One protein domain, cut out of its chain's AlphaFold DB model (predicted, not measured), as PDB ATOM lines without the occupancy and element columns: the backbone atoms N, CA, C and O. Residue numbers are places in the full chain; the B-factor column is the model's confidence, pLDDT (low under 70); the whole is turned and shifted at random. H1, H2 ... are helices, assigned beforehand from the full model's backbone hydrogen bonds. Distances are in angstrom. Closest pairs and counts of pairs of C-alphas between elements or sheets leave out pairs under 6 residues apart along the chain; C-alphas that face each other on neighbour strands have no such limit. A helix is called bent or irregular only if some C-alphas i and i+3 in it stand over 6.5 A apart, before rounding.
ATOM      1  N   LEU A 427     165.266 176.600 193.144       89.81
ATOM      2  CA  LEU A 427     165.261 176.064 194.509       89.81
ATOM      3  C   LEU A 427     166.129 174.806 194.640       89.81
ATOM      4  O   LEU A 427     166.816 174.638 195.652       89.81
ATOM      5  N   ASN A 428     166.130 173.934 193.630       92.31
ATOM      6  CA  ASN A 428     166.966 172.738 193.608       92.31
ATOM      7  C   ASN A 428     168.455 173.075 193.474       92.31
ATOM      8  O   ASN A 428     169.250 172.493 194.211       92.31
ATOM      9  N   LEU A 429     168.831 174.047 192.637       89.44
ATOM     10  CA  LEU A 429     170.210 174.548 192.532       89.44
ATOM     11  C   LEU A 429     170.692 175.150 193.860       89.44
ATOM     12  O   LEU A 429     171.754 174.778 194.374       89.44
ATOM     13  N   LYS A 430     169.864 175.985 194.498       91.50
ATOM     14  CA  LYS A 430     170.161 176.564 195.817       91.50
ATOM     15  C   LYS A 430     170.330 175.486 196.888       91.50
ATOM     16  O   LYS A 430     171.284 175.508 197.671       91.50
ATOM     17  N   ARG A 431     169.435 174.490 196.906       92.94
ATOM     18  CA  ARG A 431     169.540 173.340 197.815       92.94
ATOM     19  C   ARG A 431     170.779 172.514 197.514       92.94
ATOM     20  O   ARG A 431     171.443 172.110 198.466       92.94
ATOM     21  N   PHE A 432     171.122 172.299 196.246       94.00
ATOM     22  CA  PHE A 432     172.308 171.549 195.844       94.00
ATOM     23  C   PHE A 432     173.568 172.151 196.466       94.00
ATOM     24  O   PHE A 432     174.326 171.413 197.092       94.00
ATOM     25  N   GLY A 433     173.727 173.480 196.445       88.94
ATOM     26  CA  GLY A 433     174.824 174.186 197.122       88.94
ATOM     27  C   GLY A 433     174.980 173.806 198.602       88.94
ATOM     28  O   GLY A 433     176.093 173.511 199.047       88.94
ATOM     29  N   SER A 434     173.860 173.693 199.326       94.62
ATOM     30  CA  SER A 434     173.806 173.352 200.759       94.62
ATOM     31  C   SER A 434     173.936 171.855 201.096       94.62
ATOM     32  O   SER A 434     174.067 171.493 202.267       94.62
ATOM     33  N   GLN A 435     173.892 170.957 200.107       95.31
ATOM     34  CA  GLN A 435     173.929 169.515 200.360       95.31
ATOM     35  C   GLN A 435     175.322 169.006 200.751       95.31
ATOM     36  O   GLN A 435     176.360 169.547 200.357       95.31
ATOM     37  N   SER A 436     175.345 167.899 201.503       97.38
ATOM     38  CA  SER A 436     176.589 167.210 201.843       97.38
ATOM     39  C   SER A 436     177.293 166.689 200.588       97.38
ATOM     40  O   SER A 436     176.656 166.332 199.598       97.38
ATOM     41  N   TRP A 437     178.624 166.590 200.646       94.69
ATOM     42  CA  TRP A 437     179.431 166.109 199.519       94.69
ATOM     43  C   TRP A 437     178.983 164.730 199.011       94.69
ATOM     44  O   TRP A 437     178.907 164.519 197.806       94.69
ATOM     45  N   LEU A 438     178.604 163.821 199.919       96.19
ATOM     46  CA  LEU A 438     178.099 162.499 199.542       96.19
ATOM     47  C   LEU A 438     176.798 162.597 198.731       96.19
ATOM     48  O   LEU A 438     176.654 161.893 197.737       96.19
ATOM     49  N   LYS A 439     175.875 163.491 199.111       96.19
ATOM     50  CA  LYS A 439     174.633 163.718 198.356       96.19
ATOM     51  C   LYS A 439     174.914 164.333 196.986       96.19
ATOM     52  O   LYS A 439     174.367 163.848 196.006       96.19
ATOM     53  N   LYS A 440     175.821 165.314 196.900       96.69
ATOM     54  CA  LYS A 440     176.249 165.911 195.621       96.69
ATOM     55  C   LYS A 440     176.835 164.864 194.668       96.69
ATOM     56  O   LYS A 440     176.409 164.782 193.522       96.69
ATOM     57  N   ALA A 441     177.750 164.027 195.162       95.31
ATOM     58  CA  ALA A 441     178.337 162.937 194.381       95.31
ATOM     59  C   ALA A 441     177.275 161.913 193.945       95.31
ATOM     60  O   ALA A 441     177.250 161.506 192.790       95.31
ATOM     61  N   THR A 442     176.354 161.555 194.844       97.06
ATOM     62  CA  THR A 442     175.255 160.627 194.536       97.06
ATOM     63  C   THR A 442     174.331 161.193 193.458       97.06
ATOM     64  O   THR A 442     174.011 160.485 192.512       97.06
ATOM     65  N   LEU A 443     173.948 162.470 193.544       96.12
ATOM     66  CA  LEU A 443     173.130 163.127 192.521       96.12
ATOM     67  C   LEU A 443     173.846 163.204 191.167       96.12
ATOM     68  O   LEU A 443     173.204 162.993 190.146       96.12
ATOM     69  N   SER A 444     175.164 163.426 191.149       93.50
ATOM     70  CA  SER A 444     175.956 163.386 189.912       93.50
ATOM     71  C   SER A 444     175.982 161.990 189.282       93.50
ATOM     72  O   SER A 444     175.916 161.877 188.062       93.50
ATOM     73  N   ILE A 445     176.064 160.933 190.100       95.81
ATOM     74  CA  ILE A 445     176.014 159.540 189.630       95.81
ATOM     75  C   ILE A 445     174.613 159.191 189.129       95.81
ATOM     76  O   ILE A 445     174.502 158.497 188.129       95.81
ATOM     77  N   ILE A 446     173.558 159.672 189.796       95.38
ATOM     78  CA  ILE A 446     172.167 159.440 189.385       95.38
ATOM     79  C   ILE A 446     171.848 160.176 188.085       95.38
ATOM     80  O   ILE A 446     171.156 159.602 187.257       95.38
ATOM     81  N   ALA A 447     172.357 161.397 187.890       93.44
ATOM     82  CA  ALA A 447     172.090 162.200 186.696       93.44
ATOM     83  C   ALA A 447     172.677 161.588 185.410       93.44
ATOM     84  O   ALA A 447     172.068 161.715 184.354       93.44
ATOM     85  N   GLY A 448     173.822 160.899 185.495       90.88
ATOM     86  CA  GLY A 448     174.486 160.270 184.344       90.88
ATOM     87  C   GLY A 448     173.623 159.269 183.553       90.88
ATOM     88  O   GLY A 448     173.570 159.377 182.333       90.88
ATOM     89  N   PRO A 449     172.948 158.302 184.205       94.75
ATOM     90  CA  PRO A 449     172.089 157.321 183.543       94.75
ATOM     91  C   PRO A 449     170.627 157.762 183.364       94.75
ATOM     92  O   PRO A 449     169.817 156.940 182.933       94.75
ATOM     93  N   MET A 450     170.233 158.994 183.720       94.25
ATOM     94  CA  MET A 450     168.840 159.414 183.513       94.25
ATOM     95  C   MET A 450     168.516 159.449 182.020       94.25
ATOM     96  O   MET A 450     169.297 159.951 181.215       94.25
ATOM     97  N   ALA A 451     167.344 158.925 181.657       92.62
ATOM     98  CA  ALA A 451     166.867 158.984 180.284       92.62
ATOM     99  C   ALA A 451     166.764 160.444 179.825       92.62
ATOM    100  O   ALA A 451     166.329 161.313 180.584       92.62
ATOM    101  N   GLU A 452     167.124 160.700 178.567       88.81
ATOM    102  CA  GLU A 452     167.178 162.054 178.006       88.81
ATOM    103  C   GLU A 452     165.831 162.781 178.109       88.81
ATOM    104  O   GLU A 452     165.801 163.973 178.389       88.81
ATOM    105  N   SER A 453     164.714 162.048 178.034       93.00
ATOM    106  CA  SER A 453     163.360 162.571 178.252       93.00
ATOM    107  C   SER A 453     163.107 163.103 179.665       93.00
ATOM    108  O   SER A 453     162.300 164.008 179.836       93.00
ATOM    109  N   THR A 454     163.777 162.562 180.688       91.19
ATOM    110  CA  THR A 454     163.573 162.969 182.092       91.19
ATOM    111  C   THR A 454     164.342 164.242 182.436       91.19
ATOM    112  O   THR A 454     163.958 164.980 183.338       91.19
ATOM    113  N   ILE A 455     165.438 164.498 181.720       92.44
ATOM    114  CA  ILE A 455     166.276 165.687 181.908       92.44
ATOM    115  C   ILE A 455     166.071 166.734 180.811       92.44
ATOM    116  O   ILE A 455     166.713 167.780 180.880       92.44
ATOM    117  N   LEU A 456     165.197 166.475 179.831       90.31
ATOM    118  CA  LEU A 456     164.988 167.323 178.656       90.31
ATOM    119  C   LEU A 456     164.663 168.761 179.062       90.31
ATOM    120  O   LEU A 456     165.397 169.669 178.694       90.31
ATOM    121  N   ASP A 457     163.687 168.945 179.951       89.38
ATOM    122  CA  ASP A 457     163.292 170.271 180.441       89.38
ATOM    123  C   ASP A 457     164.448 171.009 181.132       89.38
ATOM    124  O   ASP A 457     164.615 172.215 180.985       89.38
ATOM    125  N   SER A 458     165.279 170.290 181.896       90.69
ATOM    126  CA  SER A 458     166.429 170.899 182.581       90.69
ATOM    127  C   SER A 458     167.558 171.225 181.604       90.69
ATOM    128  O   SER A 458     168.229 172.244 181.750       90.69
ATOM    129  N   ARG A 459     167.755 170.386 180.586       91.56
ATOM    130  CA  ARG A 459     168.736 170.590 179.521       91.56
ATOM    131  C   ARG A 459     168.343 171.752 178.615       91.56
ATOM    132  O   ARG A 459     169.211 172.553 178.287       91.56
ATOM    133  N   ASP A 460     167.078 171.858 178.235       90.62
ATOM    134  CA  ASP A 460     166.580 172.944 177.390       90.62
ATOM    135  C   ASP A 460     166.676 174.281 178.128       90.62
ATOM    136  O   ASP A 460     167.147 175.266 177.561       90.62
ATOM    137  N   VAL A 461     166.384 174.292 179.433       89.62
ATOM    138  CA  VAL A 461     166.655 175.444 180.301       89.62
ATOM    139  C   VAL A 461     168.149 175.786 180.330       89.62
ATOM    140  O   VAL A 461     168.505 176.943 180.113       89.62
ATOM    141  N   CYS A 462     169.045 174.811 180.517       90.75
ATOM    142  CA  CYS A 462     170.487 175.077 180.488       90.75
ATOM    143  C   CYS A 462     170.976 175.601 179.130       90.75
ATOM    144  O   CYS A 462     171.768 176.535 179.102       90.75
ATOM    145  N   ASN A 463     170.486 175.042 178.021       89.06
ATOM    146  CA  ASN A 463     170.859 175.463 176.669       89.06
ATOM    147  C   ASN A 463     170.324 176.860 176.336       89.06
ATOM    148  O   ASN A 463     171.013 177.637 175.687       89.06
ATOM    149  N   SER A 464     169.107 177.185 176.781       88.31
ATOM    150  CA  SER A 464     168.511 178.515 176.594       88.31
ATOM    151  C   SER A 464     169.205 179.598 177.428       88.31
ATOM    152  O   SER A 464     169.268 180.745 176.999       88.31
ATOM    153  N   SER A 465     169.758 179.225 178.588       86.50
ATOM    154  CA  SER A 465     170.491 180.127 179.487       86.50
ATOM    155  C   SER A 465     171.979 180.270 179.131       86.50
ATOM    156  O   SER A 465     172.665 181.139 179.666       86.50
ATOM    157  N   ASP A 466     172.500 179.413 178.251       90.38
ATOM    158  CA  ASP A 466     173.866 179.478 177.736       90.38
ATOM    159  C   ASP A 466     173.929 180.414 176.519       90.38
ATOM    160  O   ASP A 466     173.978 179.993 175.361       90.38
ATOM    161  N   GLU A 467     173.951 181.721 176.787       86.75
ATOM    162  CA  GLU A 467     174.056 182.757 175.749       86.75
ATOM    163  C   GLU A 467     175.330 182.627 174.893       86.75
ATOM    164  O   GLU A 467     175.383 183.115 173.761       86.75
ATOM    165  N   LYS A 468     176.379 181.982 175.426       86.12
ATOM    166  CA  LYS A 468     177.680 181.831 174.758       86.12
ATOM    167  C   LYS A 468     177.766 180.572 173.902       86.12
ATOM    168  O   LYS A 468     178.698 180.473 173.100       86.12
ATOM    169  N   GLY A 469     176.837 179.629 174.055       87.06
ATOM    170  CA  GLY A 469     176.870 178.326 173.396       87.06
ATOM    171  C   GLY A 469     178.123 177.505 173.736       87.06
ATOM    172  O   GLY A 469     178.553 176.678 172.918       87.06
ATOM    173  N   ASP A 470     178.760 177.778 174.879       88.38
ATOM    174  CA  ASP A 470     179.976 177.094 175.339       88.38
ATOM    175  C   ASP A 470     179.686 175.907 176.272       88.38
ATOM    176  O   ASP A 470     180.604 175.167 176.638       88.38
ATOM    177  N   ARG A 471     178.398 175.648 176.523       87.88
ATOM    178  CA  ARG A 471     177.818 174.624 177.399       87.88
ATOM    179  C   ARG A 471     178.038 174.894 178.883       87.88
ATOM    180  O   ARG A 471     177.932 173.963 179.686       87.88
ATOM    181  N   PHE A 472     178.319 176.142 179.252       88.19
ATOM    182  CA  PHE A 472     178.420 176.573 180.639       88.19
ATOM    183  C   PHE A 472     177.370 177.643 180.939       88.19
ATOM    184  O   PHE A 472     177.137 178.562 180.162       88.19
ATOM    185  N   LEU A 473     176.731 177.539 182.106       86.62
ATOM    186  CA  LEU A 473     175.878 178.618 182.595       86.62
ATOM    187  C   LEU A 473     176.756 179.816 182.995       86.62
ATOM    188  O   LEU A 473     177.817 179.600 183.594       86.62
ATOM    189  N   PRO A 474     176.335 181.062 182.708       83.50
ATOM    190  CA  PRO A 474     177.069 182.251 183.124       83.50
ATOM    191  C   PRO A 474     177.279 182.264 184.642       83.50
ATOM    192  O   PRO A 474     176.350 181.961 185.392       83.50
ATOM    193  N   GLU A 475     178.473 182.652 185.104       78.38
ATOM    194  CA  GLU A 475     178.760 182.802 186.543       78.38
ATOM    195  C   GLU A 475     177.746 183.747 187.209       78.38
ATOM    196  O   GLU A 475     177.221 183.440 188.275       78.38
ATOM    197  N   ASP A 476     177.355 184.815 186.510       78.38
ATOM    198  CA  ASP A 476     176.380 185.799 186.983       78.38
ATOM    199  C   ASP A 476     174.993 185.190 187.250       78.38
ATOM    200  O   ASP A 476     174.290 185.635 188.153       78.38
ATOM    201  N   LEU A 477     174.600 184.138 186.522       72.69
ATOM    202  CA  LEU A 477     173.327 183.440 186.737       72.69
ATOM    203  C   LEU A 477     173.366 182.562 187.999       72.69
ATOM    204  O   LEU A 477     172.344 182.338 188.646       72.69
ATOM    205  N   VAL A 478     174.554 182.072 188.363       67.75
ATOM    206  CA  VAL A 478     174.797 181.326 189.608       67.75
ATOM    207  C   VAL A 478     174.927 182.288 190.799       67.75
ATOM    208  O   VAL A 478     174.515 181.960 191.919       67.75
ATOM    209  N   ASP A 479     175.446 183.492 190.552       59.38
ATOM    210  CA  ASP A 479     175.759 184.484 191.579       59.38
ATOM    211  C   ASP A 479     174.606 185.462 191.885       59.38
ATOM    212  O   ASP A 479     174.483 185.913 193.030       59.38
ATOM    213  N   ALA A 480     173.704 185.729 190.930       53.72
ATOM    214  CA  ALA A 480     172.604 186.696 191.069       53.72
ATOM    215  C   ALA A 480     171.649 186.417 192.252       53.72
ATOM    216  O   ALA A 480     171.036 187.352 192.763       53.72
ATOM    217  N   ASP A 481     171.591 185.177 192.753       50.12
ATOM    218  CA  ASP A 481     170.784 184.786 193.925       50.12
ATOM    219  C   ASP A 481     171.615 184.375 195.165       50.12
ATOM    220  O   ASP A 481     171.051 184.048 196.221       50.12
ATOM    221  N   THR A 482     172.954 184.381 195.079       45.50
ATOM    222  CA  THR A 482     173.853 183.990 196.187       45.50
ATOM    223  C   THR A 482     174.557 185.157 196.883       45.50
ATOM    224  O   THR A 482     175.291 184.923 197.844       45.50
ATOM    225  N   ALA A 483     174.223 186.409 196.546       39.69
ATOM    226  CA  ALA A 483     174.739 187.641 197.169       39.69
ATOM    227  C   ALA A 483     174.547 187.772 198.709       39.69
ATOM    228  O   ALA A 483     174.915 188.787 199.297       39.69
ATOM    229  N   GLY A 484     174.012 186.753 199.393       37.78
ATOM    230  CA  GLY A 484     173.946 186.660 200.854       37.78
ATOM    231  C   GLY A 484     175.013 185.785 201.536       37.78
ATOM    232  O   GLY A 484     175.098 185.826 202.762       37.78
ATOM    233  N   LEU A 485     175.811 184.977 200.824       36.66
ATOM    234  CA  LEU A 485     176.764 184.040 201.449       36.66
ATOM    235  C   LEU A 485     178.054 183.902 200.620       36.66
ATOM    236  O   LEU A 485     178.011 183.742 199.411       36.66
ATOM    237  N   GLY A 486     179.203 183.981 201.303       37.06
ATOM    238  CA  GLY A 486     180.551 184.163 200.745       37.06
ATOM    239  C   GLY A 486     180.977 183.268 199.568       37.06
ATOM    240  O   GLY A 486     180.541 182.129 199.415       37.06
TER     241      GLY A 486
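What this domain is: This is residues 427 to 486 of the 793 residues of the protein "Hypothetical protein" of Symbiodinium natans (UniProt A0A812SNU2). Four helices follow one another round an open, loose ring with a hollow middle: H1 folds back steeply beside H2, H2 and H3 make a wide corner, and a loop leads from H3 to the small H4. No helix touches another. The printed part has 60 residues with four named helices, in the order H1, H2, H3, H4, and no named strand; the class is all helix. The whole is loose, with a radius of gyration of the C-alphas of 13.1 A and spans of 35 by 31 by 18 A.

Where its parts are: H1 is residues 427 to 434, 10.9 A long, beginning at C-alpha 427 (165.261, 176.064, 194.509). H2 is residues 437 to 447, 15.3 A long. H3, residues 452 to 465, is the longest helix at 18.4 A; it begins at C-alpha 452 (167.178, 162.054, 178.006) and is irregular, with C-alphas 454 and 457 7.5 A apart. H4 is residues 475 to 479, 6.1 A long, ending at C-alpha 479 (175.759, 184.484, 191.579).

How they stand to each other: H1 and H2 are close but not clearly touching; their closest C-alphas, those of Phe 432 and Lys 440, are 6.9 A apart. They run opposite ways at a steep tilt of 41 degrees. H2 and H3 are only just apart, their closest C-alphas 8.3 A from each other. H3 and H4 are also only just apart, at 8.5 A. H1 is apart from H3 and H4, and H2 from H4. Every O i to N i+4 pair is within hydrogen-bond range in H2 and H4; in H1 it is 3 of 4 and in H3 8 of 10.

The domain as a whole: The two C-alphas farthest apart are those of Ser 453 and Gly 486, 35.6 A. The printed part has no cut. The links H1 to H2 and H2 to H3 are tight, and H3 to H4 is short. Residues 434 to 439, 448 to 454 and 456 to 461 stand free. Mean pLDDT of the printed part is 84.2; residues 478 to 486 are under 70.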